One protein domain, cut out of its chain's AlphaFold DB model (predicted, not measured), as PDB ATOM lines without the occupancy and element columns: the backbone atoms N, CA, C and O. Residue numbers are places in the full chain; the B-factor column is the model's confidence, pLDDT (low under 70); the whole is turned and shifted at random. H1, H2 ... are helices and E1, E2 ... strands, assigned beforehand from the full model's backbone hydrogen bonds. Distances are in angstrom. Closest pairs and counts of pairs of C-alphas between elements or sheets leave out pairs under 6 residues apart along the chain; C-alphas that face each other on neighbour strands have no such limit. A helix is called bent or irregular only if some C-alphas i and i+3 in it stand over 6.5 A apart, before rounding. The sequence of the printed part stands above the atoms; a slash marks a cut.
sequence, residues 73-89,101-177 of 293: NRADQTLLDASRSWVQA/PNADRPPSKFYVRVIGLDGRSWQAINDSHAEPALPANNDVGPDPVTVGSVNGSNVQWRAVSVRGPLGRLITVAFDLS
ATOM      1  N   ASN A  73      70.236  28.942 -44.750       86.25
ATOM      2  CA  ASN A  73      71.632  29.354 -44.887       86.25
ATOM      3  C   ASN A  73      72.030  30.347 -43.797       86.25
ATOM      4  O   ASN A  73      73.125  30.252 -43.256       86.25
ATOM      5  N   ARG A  74      71.157  31.296 -43.446       86.12
ATOM      6  CA  ARG A  74      71.442  32.248 -42.372       86.12
ATOM      7  C   ARG A  74      71.552  31.553 -41.018       86.12
ATOM      8  O   ARG A  74      72.493  31.844 -40.289       86.12
ATOM      9  N   ALA A  75      70.640  30.633 -40.703       86.50
ATOM     10  CA  ALA A  75      70.712  29.836 -39.480       86.50
ATOM     11  C   ALA A  75      72.003  29.002 -39.424       86.50
ATOM     12  O   ALA A  75      72.666  28.973 -38.391       86.50
ATOM     13  N   ASP A  76      72.399  28.405 -40.549       88.56
ATOM     14  CA  ASP A  76      73.630  27.622 -40.675       88.56
ATOM     15  C   ASP A  76      74.875  28.485 -40.459       88.56
ATOM     16  O   ASP A  76      75.764  28.104 -39.702       88.56
ATOM     17  N   GLN A  77      74.921  29.683 -41.050       88.44
ATOM     18  CA  GLN A  77      76.018  30.630 -40.830       88.44
ATOM     19  C   GLN A  77      76.088  31.081 -39.367       88.44
ATOM     20  O   GLN A  77      77.170  31.112 -38.791       88.44
ATOM     21  N   THR A  78      74.945  31.370 -38.739       88.00
ATOM     22  CA  THR A  78      74.884  31.734 -37.316       88.00
ATOM     23  C   THR A  78      75.341  30.589 -36.409       88.00
ATOM     24  O   THR A  78      76.069  30.830 -35.451       88.00
ATOM     25  N   LEU A  79      74.968  29.344 -36.717       86.94
ATOM     26  CA  LEU A  79      75.427  28.160 -35.985       86.94
ATOM     27  C   LEU A  79      76.931  27.948 -36.123       86.94
ATOM     28  O   LEU A  79      77.610  27.707 -35.126       86.94
ATOM     29  N   LEU A  80      77.458  28.045 -37.342       89.31
ATOM     30  CA  LEU A  80      78.881  27.859 -37.602       89.31
ATOM     31  C   LEU A  80      79.716  28.958 -36.938       89.31
ATOM     32  O   LEU A  80      80.728  28.648 -36.309       89.31
ATOM     33  N   ASP A  81      79.278  30.212 -37.007       89.12
ATOM     34  CA  ASP A  81      79.944  31.335 -36.344       89.12
ATOM     35  C   ASP A  81      79.911  31.194 -34.814       89.12
ATOM     36  O   ASP A  81      80.943  31.290 -34.148       89.12
ATOM     37  N   ALA A  82      78.755  30.832 -34.246       85.56
ATOM     38  CA  ALA A  82      78.616  30.519 -32.824       85.56
ATOM     39  C   ALA A  82      79.547  29.377 -32.385       85.56
ATOM     40  O   ALA A  82      80.237  29.477 -31.366       85.56
ATOM     41  N   SER A  83      79.615  28.309 -33.191       85.69
ATOM     42  CA  SER A  83      80.465  27.148 -32.924       85.69
ATOM     43  C   SER A  83      81.953  27.510 -32.858       85.69
ATOM     44  O   SER A  83      82.692  26.957 -32.043       85.69
ATOM     45  N   ARG A  84      82.396  28.459 -33.695       86.25
ATOM     46  CA  ARG A  84      83.798  28.883 -33.799       86.25
ATOM     47  C   ARG A  84      84.167  29.970 -32.790       86.25
ATOM     48  O   ARG A  84      85.312  30.005 -32.355       86.25
ATOM     49  N   SER A  85      83.225  30.837 -32.420       84.88
ATOM     50  CA  SER A  85      83.482  31.998 -31.558       84.88
ATOM     51  C   SER A  85      83.453  31.666 -30.063       84.88
ATOM     52  O   SER A  85      84.464  31.831 -29.384       84.88
ATOM     53  N   TRP A  86      82.323  31.190 -29.531       82.81
ATOM     54  CA  TRP A  86      82.116  31.054 -28.078       82.81
ATOM     55  C   TRP A  86      81.928  29.611 -27.591       82.81
ATOM     56  O   TRP A  86      82.165  29.320 -26.420       82.81
ATOM     57  N   VAL A  87      81.551  28.683 -28.473       82.50
ATOM     58  CA  VAL A  87      81.342  27.266 -28.112       82.50
ATOM     59  C   VAL A  87      82.673  26.549 -27.876       82.50
ATOM     60  O   VAL A  87      82.805  25.773 -26.931       82.50
ATOM     61  N   GLN A  88      83.671  26.817 -28.722       79.12
ATOM     62  CA  GLN A  88      85.022  26.263 -28.590       79.12
ATOM     63  C   GLN A  88      85.915  27.054 -27.630       79.12
ATOM     64  O   GLN A  88      87.030  26.610 -27.339       79.12
ATOM     65  N   ALA A  89      85.447  28.199 -27.122       73.38
ATOM     66  CA  ALA A  89      86.200  28.988 -26.163       73.38
ATOM     67  C   ALA A  89      86.560  28.102 -24.952       73.38
ATOM     68  O   ALA A  89      85.671  27.482 -24.356       73.38
ATOM     69  N   PRO A 101      79.416  35.548 -23.877       71.81
ATOM     70  CA  PRO A 101      78.822  34.248 -24.162       71.81
ATOM     71  C   PRO A 101      79.856  33.130 -24.031       71.81
ATOM     72  O   PRO A 101      80.970  33.231 -24.543       71.81
ATOM     73  N   ASN A 102      79.481  32.046 -23.368       75.81
ATOM     74  CA  ASN A 102      80.288  30.838 -23.259       75.81
ATOM     75  C   ASN A 102      79.388  29.607 -23.407       75.81
ATOM     76  O   ASN A 102      78.165  29.702 -23.319       75.81
ATOM     77  N   ALA A 103      79.988  28.432 -23.616       79.00
ATOM     78  CA  ALA A 103      79.239  27.175 -23.704       79.00
ATOM     79  C   ALA A 103      78.347  26.914 -22.472       79.00
ATOM     80  O   ALA A 103      77.374  26.172 -22.580       79.00
ATOM     81  N   ASP A 104      78.669  27.537 -21.330       77.25
ATOM     82  CA  ASP A 104      77.940  27.369 -20.075       77.25
ATOM     83  C   ASP A 104      76.759  28.344 -19.903       77.25
ATOM     84  O   ASP A 104      75.843  28.099 -19.119       77.25
ATOM     85  N   ARG A 105      76.754  29.439 -20.662       76.94
ATOM     86  CA  ARG A 105      75.712  30.464 -20.685       76.94
ATOM     87  C   ARG A 105      75.523  30.929 -22.130       76.94
ATOM     88  O   ARG A 105      75.968  32.020 -22.502       76.94
ATOM     89  N   PRO A 106      74.913  30.079 -22.972       82.56
ATOM     90  CA  PRO A 106      74.734  30.397 -24.374       82.56
ATOM     91  C   PRO A 106      73.773  31.588 -24.541       82.56
ATOM     92  O   PRO A 106      72.919  31.822 -23.677       82.56
ATOM     93  N   PRO A 107      73.865  32.342 -25.651       81.38
ATOM     94  CA  PRO A 107      72.887  33.373 -25.979       81.38
ATOM     95  C   PRO A 107      71.460  32.812 -26.052       81.38
ATOM     96  O   PRO A 107      71.249  31.599 -26.165       81.38
ATOM     97  N   SER A 108      70.466  33.699 -26.012       76.81
ATOM     98  CA  SER A 108      69.067  33.299 -26.173       76.81
ATOM     99  C   SER A 108      68.881  32.532 -27.494       76.81
ATOM    100  O   SER A 108      69.550  32.823 -28.488       76.81
ATOM    101  N   LYS A 109      67.993  31.526 -27.503       82.31
ATOM    102  CA  LYS A 109      67.695  30.607 -28.638       82.31
ATOM    103  C   LYS A 109      68.699  29.480 -28.922       82.31
ATOM    104  O   LYS A 109      68.438  28.670 -29.813       82.31
ATOM    105  N   PHE A 110      69.791  29.380 -28.170       86.19
ATOM    106  CA  PHE A 110      70.737  28.274 -28.309       86.19
ATOM    107  C   PHE A 110      70.532  27.208 -27.235       86.19
ATOM    108  O   PHE A 110      70.295  27.497 -26.062       86.19
ATOM    109  N   TYR A 111      70.683  25.963 -27.662       88.38
ATOM    110  CA  TYR A 111      70.814  24.796 -26.809       88.38
ATOM    111  C   TYR A 111      72.228  24.245 -26.977       88.38
ATOM    112  O   TYR A 111      72.686  24.062 -28.106       88.38
ATOM    113  N   VAL A 112      72.926  23.975 -25.875       89.44
ATOM    114  CA  VAL A 112      74.283  23.414 -25.911       89.44
ATOM    115  C   VAL A 112      74.334  22.172 -25.045       89.44
ATOM    116  O   VAL A 112      73.987  22.224 -23.869       89.44
ATOM    117  N   ARG A 113      74.818  21.062 -25.600       89.81
ATOM    118  CA  ARG A 113      75.090  19.827 -24.864       89.81
ATOM    119  C   ARG A 113      76.538  19.412 -25.072       89.81
ATOM    120  O   ARG A 113      76.981  19.191 -26.198       89.81
ATOM    121  N   VAL A 114      77.269  19.292 -23.971       86.88
ATOM    122  CA  VAL A 114      78.674  18.885 -23.930       86.88
ATOM    123  C   VAL A 114      78.748  17.473 -23.370       86.88
ATOM    124  O   VAL A 114      78.271  17.237 -22.264       86.88
ATOM    125  N   ILE A 115      79.372  16.552 -24.102       87.31
ATOM    126  CA  ILE A 115      79.741  15.225 -23.604       87.31
ATOM    127  C   ILE A 115      81.250  15.186 -23.365       87.31
ATOM    128  O   ILE A 115      82.055  15.449 -24.266       87.31
ATOM    129  N   GLY A 116      81.620  14.896 -22.118       83.69
ATOM    130  CA  GLY A 116      82.996  14.646 -21.714       83.69
ATOM    131  C   GLY A 116      83.505  13.275 -22.166       83.69
ATOM    132  O   GLY A 116      82.733  12.386 -22.515       83.69
ATOM    133  N   LEU A 117      84.826  13.083 -22.124       81.38
ATOM    134  CA  LEU A 117      85.460  11.773 -22.363       81.38
ATOM    135  C   LEU A 117      85.061  10.723 -21.308       81.38
ATOM    136  O   LEU A 117      85.177   9.526 -21.544       81.38
ATOM    137  N   ASP A 118      84.581  11.183 -20.157       80.06
ATOM    138  CA  ASP A 118      84.045  10.394 -19.048       80.06
ATOM    139  C   ASP A 118      82.591   9.935 -19.272       80.06
ATOM    140  O   ASP A 118      82.003   9.304 -18.395       80.06
ATOM    141  N   GLY A 119      81.990  10.277 -20.417       79.00
ATOM    142  CA  GLY A 119      80.596   9.973 -20.737       79.00
ATOM    143  C   GLY A 119      79.585  10.831 -19.974       79.00
ATOM    144  O   GLY A 119      78.380  10.654 -20.154       79.00
ATOM    145  N   ARG A 120      80.037  11.784 -19.147       83.81
ATOM    146  CA  ARG A 120      79.139  12.711 -18.459       83.81
ATOM    147  C   ARG A 120      78.688  13.780 -19.443       83.81
ATOM    148  O   ARG A 120      79.506  14.453 -20.075       83.81
ATOM    149  N   SER A 121      77.374  13.934 -19.570       82.62
ATOM    150  CA  SER A 121      76.771  15.001 -20.355       82.62
ATOM    151  C   SER A 121      76.363  16.158 -19.448       82.62
ATOM    152  O   SER A 121      75.850  15.972 -18.346       82.62
ATOM    153  N   TRP A 122      76.607  17.375 -19.914       80.75
ATOM    154  CA  TRP A 122      76.082  18.586 -19.303       80.75
ATOM    155  C   TRP A 122      75.407  19.425 -20.381       80.75
ATOM    156  O   TRP A 122      75.894  19.483 -21.513       80.75
ATOM    157  N   GLN A 123      74.287  20.057 -20.039       83.19
ATOM    158  CA  GLN A 123      73.508  20.861 -20.972       83.19
ATOM    159  C   GLN A 123      73.255  22.265 -20.428       83.19
ATOM    160  O   GLN A 123      72.891  22.426 -19.264       83.19
ATOM    161  N   ALA A 124      73.435  23.260 -21.295       78.12
ATOM    162  CA  ALA A 124      73.075  24.648 -21.067       78.12
ATOM    163  C   ALA A 124      71.830  24.974 -21.888       78.12
ATOM    164  O   ALA A 124      71.818  24.802 -23.112       78.12
ATOM    165  N   ILE A 125      70.800  25.474 -21.215       78.06
ATOM    166  CA  ILE A 125      69.557  25.920 -21.837       78.06
ATOM    167  C   ILE A 125      69.316  27.336 -21.338       78.06
ATOM    168  O   ILE A 125      69.300  27.550 -20.128       78.06
ATOM    169  N   ASN A 126      69.176  28.292 -22.255       71.81
ATOM    170  CA  ASN A 126      68.812  29.657 -21.885       71.81
ATOM    171  C   ASN A 126      67.283  29.817 -21.917       71.81
ATOM    172  O   ASN A 126      66.650  29.808 -20.870       71.81
ATOM    173  N   ASP A 127      66.680  29.812 -23.117       66.12
ATOM    174  CA  ASP A 127      65.287  30.266 -23.295       66.12
ATOM    175  C   ASP A 127      64.411  29.375 -24.193       66.12
ATOM    176  O   ASP A 127      63.408  29.842 -24.735       66.12
ATOM    177  N   SER A 128      64.773  28.111 -24.429       68.12
ATOM    178  CA  SER A 128      63.928  27.243 -25.262       68.12
ATOM    179  C   SER A 128      63.058  26.309 -24.421       68.12
ATOM    180  O   SER A 128      63.547  25.579 -23.563       68.12
ATOM    181  N   HIS A 129      61.749  26.336 -24.685       73.06
ATOM    182  CA  HIS A 129      60.730  25.491 -24.041       73.06
ATOM    183  C   HIS A 129      60.660  24.069 -24.622       73.06
ATOM    184  O   HIS A 129      59.779  23.287 -24.269       73.06
ATOM    185  N   ALA A 130      61.560  23.752 -25.545       80.31
ATOM    186  CA  ALA A 130      61.681  22.465 -26.194       80.31
ATOM    187  C   ALA A 130      63.145  22.015 -26.126       80.31
ATOM    188  O   ALA A 130      64.056  22.829 -25.994       80.31
ATOM    189  N   GLU A 131      63.377  20.713 -26.239       86.44
ATOM    190  CA  GLU A 131      64.725  20.148 -26.298       86.44
ATOM    191  C   GLU A 131      64.913  19.413 -27.636       86.44
ATOM    192  O   GLU A 131      63.969  18.767 -28.115       86.44
ATOM    193  N   PRO A 132      66.080  19.535 -28.295       89.44
ATOM    194  CA  PRO A 132      66.361  18.820 -29.534       89.44
ATOM    195  C   PRO A 132      66.469  17.309 -29.302       89.44
ATOM    196  O   PRO A 132      67.077  16.840 -28.341       89.44
ATOM    197  N   ALA A 133      65.924  16.531 -30.234       90.12
ATOM    198  CA  ALA A 133      66.061  15.080 -30.280       90.12
ATOM    199  C   ALA A 133      67.446  14.699 -30.830       90.12
ATOM    200  O   ALA A 133      67.594  14.319 -31.992       90.12
ATOM    201  N   LEU A 134      68.472  14.862 -29.994       89.56
ATOM    202  CA  LEU A 134      69.851  14.509 -30.323       89.56
ATOM    203  C   LEU A 134      70.079  12.992 -30.193       89.56
ATOM    204  O   LEU A 134      69.470  12.352 -29.329       89.56
ATOM    205  N   PRO A 135      70.964  12.404 -31.018       88.75
ATOM    206  CA  PRO A 135      71.324  10.995 -30.897       88.75
ATOM    207  C   PRO A 135      72.022  10.724 -29.555       88.75
ATOM    208  O   PRO A 135      72.578  11.627 -28.930       88.75
ATOM    209  N   ALA A 136      72.017   9.466 -29.106       85.00
ATOM    210  CA  ALA A 136      72.549   9.088 -27.790       85.00
ATOM    211  C   ALA A 136      74.044   9.418 -27.613       85.00
ATOM    212  O   ALA A 136      74.483   9.750 -26.515       85.00
ATOM    213  N   ASN A 137      74.818   9.377 -28.702       85.81
ATOM    214  CA  ASN A 137      76.229   9.769 -28.731       85.81
ATOM    215  C   ASN A 137      76.439  11.294 -28.802       85.81
ATOM    216  O   ASN A 137      77.583  11.733 -28.828       85.81
ATOM    217  N   ASN A 138      75.363  12.086 -28.857       87.75
ATOM    218  CA  ASN A 138      75.366  13.536 -29.048       87.75
ATOM    219  C   ASN A 138      76.087  13.996 -30.324       87.75
ATOM    220  O   ASN A 138      76.392  15.174 -30.422       87.75
ATOM    221  N   ASP A 139      76.367  13.119 -31.289       90.31
ATOM    222  CA  ASP A 139      77.090  13.476 -32.512       90.31
ATOM    223  C   ASP A 139      76.125  13.568 -33.690       90.31
ATOM    224  O   ASP A 139      75.575  12.561 -34.137       90.31
ATOM    225  N   VAL A 140      75.919  14.784 -34.184       90.38
ATOM    226  CA  VAL A 140      75.147  15.059 -35.398       90.38
ATOM    227  C   VAL A 140      76.040  15.381 -36.602       90.38
ATOM    228  O   VAL A 140      75.529  15.605 -37.696       90.38
ATOM    229  N   GLY A 141      77.364  15.366 -36.417       91.19
ATOM    230  CA  GLY A 141      78.354  15.720 -37.427       91.19
ATOM    231  C   GLY A 141      78.701  17.217 -37.488       91.19
ATOM    232  O   GLY A 141      78.048  18.049 -36.854       91.19
ATOM    233  N   PRO A 142      79.756  17.572 -38.249       88.00
ATOM    234  CA  PRO A 142      80.231  18.950 -38.397       88.00
ATOM    235  C   PRO A 142      79.365  19.798 -39.337       88.00
ATOM    236  O   PRO A 142      79.477  21.024 -39.336       88.00
ATOM    237  N   ASP A 143      78.517  19.157 -40.138       89.44
ATOM    238  CA  ASP A 143      77.605  19.827 -41.052       89.44
ATOM    239  C   ASP A 143      76.267  20.111 -40.356       89.44
ATOM    240  O   ASP A 143      75.727  19.228 -39.683       89.44
ATOM    241  N   PRO A 144      75.687  21.314 -40.522       91.19
ATOM    242  CA  PRO A 144      74.393  21.629 -39.937       91.19
ATOM    243  C   PRO A 144      73.299  20.667 -40.422       91.19
ATOM    244  O   PRO A 144      73.017  20.563 -41.623       91.19
ATOM    245  N   VAL A 145      72.628  20.004 -39.482       91.06
ATOM    246  CA  VAL A 145      71.538  19.058 -39.754       91.06
ATOM    247  C   VAL A 145      70.277  19.444 -38.997       91.06
ATOM    248  O   VAL A 145      70.322  20.036 -37.921       91.06
ATOM    249  N   THR A 146      69.118  19.156 -39.584       92.00
ATOM    250  CA  THR A 146      67.834  19.431 -38.939       92.00
ATOM    251  C   THR A 146      67.401  18.232 -38.107       92.00
ATOM    252  O   THR A 146      67.277  17.133 -38.641       92.00
ATOM    253  N   VAL A 147      67.149  18.453 -36.819       91.25
ATOM    254  CA  VAL A 147      66.655  17.443 -35.877       91.25
ATOM    255  C   VAL A 147      65.299  17.863 -35.315       91.25
ATOM    256  O   VAL A 147      64.981  19.051 -35.219       91.25
ATOM    257  N   GLY A 148      64.474  16.878 -34.970       89.31
ATOM    258  CA  GLY A 148      63.199  17.125 -34.302       89.31
ATOM    259  C   GLY A 148      63.393  17.531 -32.844       89.31
ATOM    260  O   GLY A 148      64.513  17.696 -32.364       89.31
ATOM    261  N   SER A 149      62.290  17.651 -32.117       89.00
ATOM    262  CA  SER A 149      62.305  17.870 -30.677       89.00
ATOM    263  C   SER A 149      61.874  16.618 -29.920       89.00
ATOM    264  O   SER A 149      61.083  15.814 -30.417       89.00
ATOM    265  N   VAL A 150      62.389  16.452 -28.702       87.38
ATOM    266  CA  VAL A 150      61.907  15.430 -27.770       87.38
ATOM    267  C   VAL A 150      60.452  15.710 -27.368       87.38
ATOM    268  O   VAL A 150      59.966  16.839 -27.454       87.38
ATOM    269  N   ASN A 151      59.736  14.670 -26.935       79.38
ATOM    270  CA  ASN A 151      58.343  14.746 -26.465       79.38
ATOM    271  C   ASN A 151      57.315  15.232 -27.505       79.38
ATOM    272  O   ASN A 151      56.221  15.661 -27.143       79.38
ATOM    273  N   GLY A 152      57.635  15.146 -28.801       65.62
ATOM    274  CA  GLY A 152      56.674  15.412 -29.875       65.62
ATOM    275  C   GLY A 152      56.314  16.887 -30.049       65.62
ATOM    276  O   GLY A 152      55.295  17.197 -30.670       65.62
ATOM    277  N   SER A 153      57.127  17.812 -29.531       78.31
ATOM    278  CA  SER A 153      56.941  19.222 -29.860       78.31
ATOM    279  C   SER A 153      57.173  19.425 -31.368       78.31
ATOM    280  O   SER A 153      58.070  18.826 -31.966       78.31
ATOM    281  N   ASN A 154      56.363  20.268 -32.015       80.69
ATOM    282  CA  ASN A 154      56.497  20.570 -33.450       80.69
ATOM    283  C   ASN A 154      57.704  21.485 -33.760       80.69
ATOM    284  O   ASN A 154      57.791  22.059 -34.849       80.69
ATOM    285  N   VAL A 155      58.617  21.646 -32.800       84.44
ATOM    286  CA  VAL A 155      59.821  22.457 -32.930       84.44
ATOM    287  C   VAL A 155      60.858  21.693 -33.740       84.44
ATOM    288  O   VAL A 155      61.175  20.533 -33.471       84.44
ATOM    289  N   GLN A 156      61.384  22.369 -34.755       89.12
ATOM    290  CA  GLN A 156      62.515  21.895 -35.535       89.12
ATOM    291  C   GLN A 156      63.764  22.616 -35.055       89.12
ATOM    292  O   GLN A 156      63.737  23.814 -34.780       89.12
ATOM    293  N   TRP A 157      64.860  21.883 -35.006       91.00
ATOM    294  CA  TRP A 157      66.145  22.363 -34.538       91.00
ATOM    295  C   TRP A 157      67.164  22.212 -35.644       91.00
ATOM    296  O   TRP A 157      67.129  21.237 -36.392       91.00
ATOM    297  N   ARG A 158      68.093  23.151 -35.749       92.94
ATOM    298  CA  ARG A 158      69.269  23.009 -36.607       92.94
ATOM    299  C   ARG A 158      70.470  22.821 -35.698       92.94
ATOM    300  O   ARG A 158      70.732  23.684 -34.869       92.94
ATOM    301  N   ALA A 159      71.123  21.672 -35.791       93.44
ATOM    302  CA  ALA A 159      72.168  21.246 -34.874       93.44
ATOM    303  C   ALA A 159      73.492  21.013 -35.603       93.44
ATOM    304  O   ALA A 159      73.502  20.604 -36.765       93.44
ATOM    305  N   VAL A 160      74.595  21.261 -34.902       93.56
ATOM    306  CA  VAL A 160      75.958  20.970 -35.347       93.56
ATOM    307  C   VAL A 160      76.773  20.436 -34.172       93.56
ATOM    308  O   VAL A 160      76.642  20.921 -33.045       93.56
ATOM    309  N   SER A 161      77.620  19.446 -34.434       93.06
ATOM    310  CA  SER A 161      78.556  18.883 -33.467       93.06
ATOM    311  C   SER A 161      79.978  19.295 -33.810       93.06
ATOM    312  O   SER A 161      80.463  19.102 -34.923       93.06
ATOM    313  N   VAL A 162      80.678  19.841 -32.823       90.38
ATOM    314  CA  VAL A 162      82.085  20.214 -32.926       90.38
ATOM    315  C   VAL A 162      82.877  19.555 -31.809       90.38
ATOM    316  O   VAL A 162      82.414  19.405 -30.677       90.38
ATOM    317  N   ARG A 163      84.111  19.158 -32.118       88.38
ATOM    318  CA  ARG A 163      85.045  18.675 -31.101       88.38
ATOM    319  C   ARG A 163      85.716  19.882 -30.461       88.38
ATOM    320  O   ARG A 163      86.447  20.612 -31.122       88.38
ATOM    321  N   GLY A 164      85.421  20.107 -29.187       79.75
ATOM    322  CA  GLY A 164      86.003  21.188 -28.410       79.75
ATOM    323  C   GLY A 164      87.408  20.860 -27.894       79.75
ATOM    324  O   GLY A 164      87.905  19.736 -28.048       79.75
ATOM    325  N   PRO A 165      88.046  21.820 -27.203       72.56
ATOM    326  CA  PRO A 165      89.312  21.588 -26.522       72.56
ATOM    327  C   PRO A 165      89.192  20.418 -25.537       72.56
ATOM    328  O   PRO A 165      88.197  20.321 -24.804       72.56
ATOM    329  N   LEU A 166      90.230  19.573 -25.487       75.19
ATOM    330  CA  LEU A 166      90.320  18.363 -24.648       75.19
ATOM    331  C   LEU A 166      89.480  17.169 -25.144       75.19
ATOM    332  O   LEU A 166      89.122  16.305 -24.353       75.19
ATOM    333  N   GLY A 167      89.142  17.113 -26.438       80.12
ATOM    334  CA  GLY A 167      88.480  15.946 -27.045       80.12
ATOM    335  C   GLY A 167      87.006  15.774 -26.668       80.12
ATOM    336  O   GLY A 167      86.427  14.722 -26.919       80.12
ATOM    337  N   ARG A 168      86.391  16.801 -26.074       85.81
ATOM    338  CA  ARG A 168      84.971  16.799 -25.702       85.81
ATOM    339  C   ARG A 168      84.100  17.036 -26.926       85.81
ATOM    340  O   ARG A 168      84.436  17.870 -27.769       85.81
ATOM    341  N   LEU A 169      82.968  16.349 -26.997       89.31
ATOM    342  CA  LEU A 169      81.998  16.548 -28.064       89.31
ATOM    343  C   LEU A 169      80.979  17.596 -27.624       89.31
ATOM    344  O   LEU A 169      80.260  17.394 -26.645       89.31
ATOM    345  N   ILE A 170      80.935  18.721 -28.329       89.88
ATOM    346  CA  ILE A 170      80.026  19.824 -28.040       89.88
ATOM    347  C   ILE A 170      79.024  19.927 -29.178       89.88
ATOM    348  O   ILE A 170      79.404  20.127 -30.327       89.88
ATOM    349  N   THR A 171      77.746  19.830 -28.843       91.50
ATOM    350  CA  THR A 171      76.655  19.907 -29.809       91.50
ATOM    351  C   THR A 171      75.805  21.109 -29.506       91.50
ATOM    352  O   THR A 171      75.372  21.315 -28.372       91.50
ATOM    353  N   VAL A 172      75.604  21.918 -30.532       90.19
ATOM    354  CA  VAL A 172      74.910  23.194 -30.458       90.19
ATOM    355  C   VAL A 172      73.709  23.102 -31.368       90.19
ATOM    356  O   VAL A 172      73.846  22.704 -32.522       90.19
ATOM    357  N   ALA A 173      72.541  23.467 -30.859       90.56
ATOM    358  CA  ALA A 173      71.311  23.506 -31.625       90.56
ATOM    359  C   ALA A 173      70.659  24.888 -31.543       90.56
ATOM    360  O   ALA A 173      70.673  25.539 -30.497       90.56
ATOM    361  N   PHE A 174      70.086  25.320 -32.663       89.12
ATOM    362  CA  PHE A 174      69.346  26.568 -32.814       89.12
ATOM    363  C   PHE A 174      67.875  26.263 -33.118       89.12
ATOM    364  O   PHE A 174      67.574  25.428 -33.977       89.12
ATOM    365  N   ASP A 175      66.970  26.926 -32.402       87.81
ATOM    366  CA  ASP A 175      65.519  26.755 -32.528       87.81
ATOM    367  C   ASP A 175      64.987  27.445 -33.802       87.81
ATOM    368  O   ASP A 175      65.129  28.657 -33.976       87.81
ATOM    369  N   LEU A 176      64.364  26.685 -34.714       84.38
ATOM    370  CA  LEU A 176      63.806  27.217 -35.968       84.38
ATOM    371  C   LEU A 176      62.344  27.672 -35.845       84.38
ATOM    372  O   LEU A 176      61.760  28.104 -36.842       84.38
ATOM    373  N   SER A 177      61.725  27.599 -34.666       81.88
ATOM    374  CA  SER A 177      60.296  27.890 -34.486       81.88
ATOM    375  C   SER A 177      59.909  29.281 -34.980       81.88
ATOM    376  O   SER A 177      58.994  29.405 -35.796       81.88
TER     377      SER A 177
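What this domain is: This is residues 73 to 89 and 101 to 177 of the 293 residues of the protein "HAMP domain protein" of Mycobacterium xenopi 4042 (UniProt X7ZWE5). Picture one strongly twisted sheet of five strands with a single helix, H1, lying slantwise over one face, above the inner strands E5 and E4. The long stretch between E2 and E3, residues 126 to 144, crosses the opposite face, where no named helix lies. The printed part has 94 residues, with one named helix and five named strands in the order H1 E1 E2 E3 E4 E5; the sheet runs E2 - E1 - E5 - E4 - E3, all antiparallel. The class is mixed, helices and strands, with under half of the residues, 43 of 94, in named elements. The whole is compact, with a radius of gyration of the C-alphas of 12.0 A, and rounded, spanning 35 by 26 by 23 A.

Where its parts are: Begin with the sheet, at its longest strands. Find C-alpha 169 at (81.998, 16.548, -28.064); from there E5, residues 169 to 175, runs 19.9 A to C-alpha 175 at (65.519, 26.755, -32.528). E4, residues 157 to 163, is 19.6 A long from first to last C-alpha. E3, residues 145 to 147, is short at 6.4 A. Look next at E1, residues 110 to 115, which runs 16.5 A, and at E2, residues 121 to 125, which runs 13.2 A. Then go back to the first printed residue, where C-alpha 73 stands at (71.632, 29.354, -44.887): here H1, residues 73 to 87, begins and runs 19.5 A. H1 is neither bent nor irregular, but only just: C-alphas 83 and 86 are 6.4 A apart.

How they stand to each other: Start at E5, an inner strand whose centre is 0.8 A from the mean of the C-alphas. On one side of it you find E4, antiparallel at 160 degrees, with N 162 and O 170 at 2.8 A, within hydrogen-bond range. On the other side is E1, antiparallel at 162 degrees, with N 113 and O 171 at 2.8 A. Beyond E1 comes the edge strand E2, antiparallel to it at 169 degrees; look at N 114 and O 122, 2.8 A apart. Beyond E4 comes the other edge strand, E3, antiparallel at 123 degrees, with N 147 and O 157 at 2.8 A. E3, E4 and E5 form a meander, each strand the antiparallel neighbour of the one before. E1 and E2 form a hairpin, as do E3 and E4, and E4 and E5. The strands' lines turn by 84 degrees from edge to edge of the sheet. H1 is on the sheet at a height of 9.0 A, giving two layers, a helix on one face of a sheet. It lies over E5 and E4, and only just not over E1, on which 2 of its C-alphas fall. On the local plane its line stands at 37 degrees to that of E4, slantwise to the strands. The closest C-alphas of H1 and E5 are those of Leu 79 and Phe 174, 7.0 A apart; those of H1 and E4 are Ser 83 and Val 162, 7.1 A apart. In the backbone of H1, 10 of 11 O i to N i+4 pairs are within hydrogen-bond range. E2 and E4 are apart, and so are E1 and E3.

The domain as a whole: The two C-alphas farthest apart, those of Asn 154 and Leu 166, are 35.0 A from each other. Residues 90 to 100 are not printed, and C-alphas 89 and 101 are 9.3 A apart across this cut, which falls in the link from H1 to E1. Of the links that are printed whole, E2 to E3 is long, with 19 residues; E3 to E4 is short; E1 to E2 and E4 to E5 are tight. The mean pLDDT of the printed part is 84.5, and the model's confidence is under 70 at residues 127, 128 and 152.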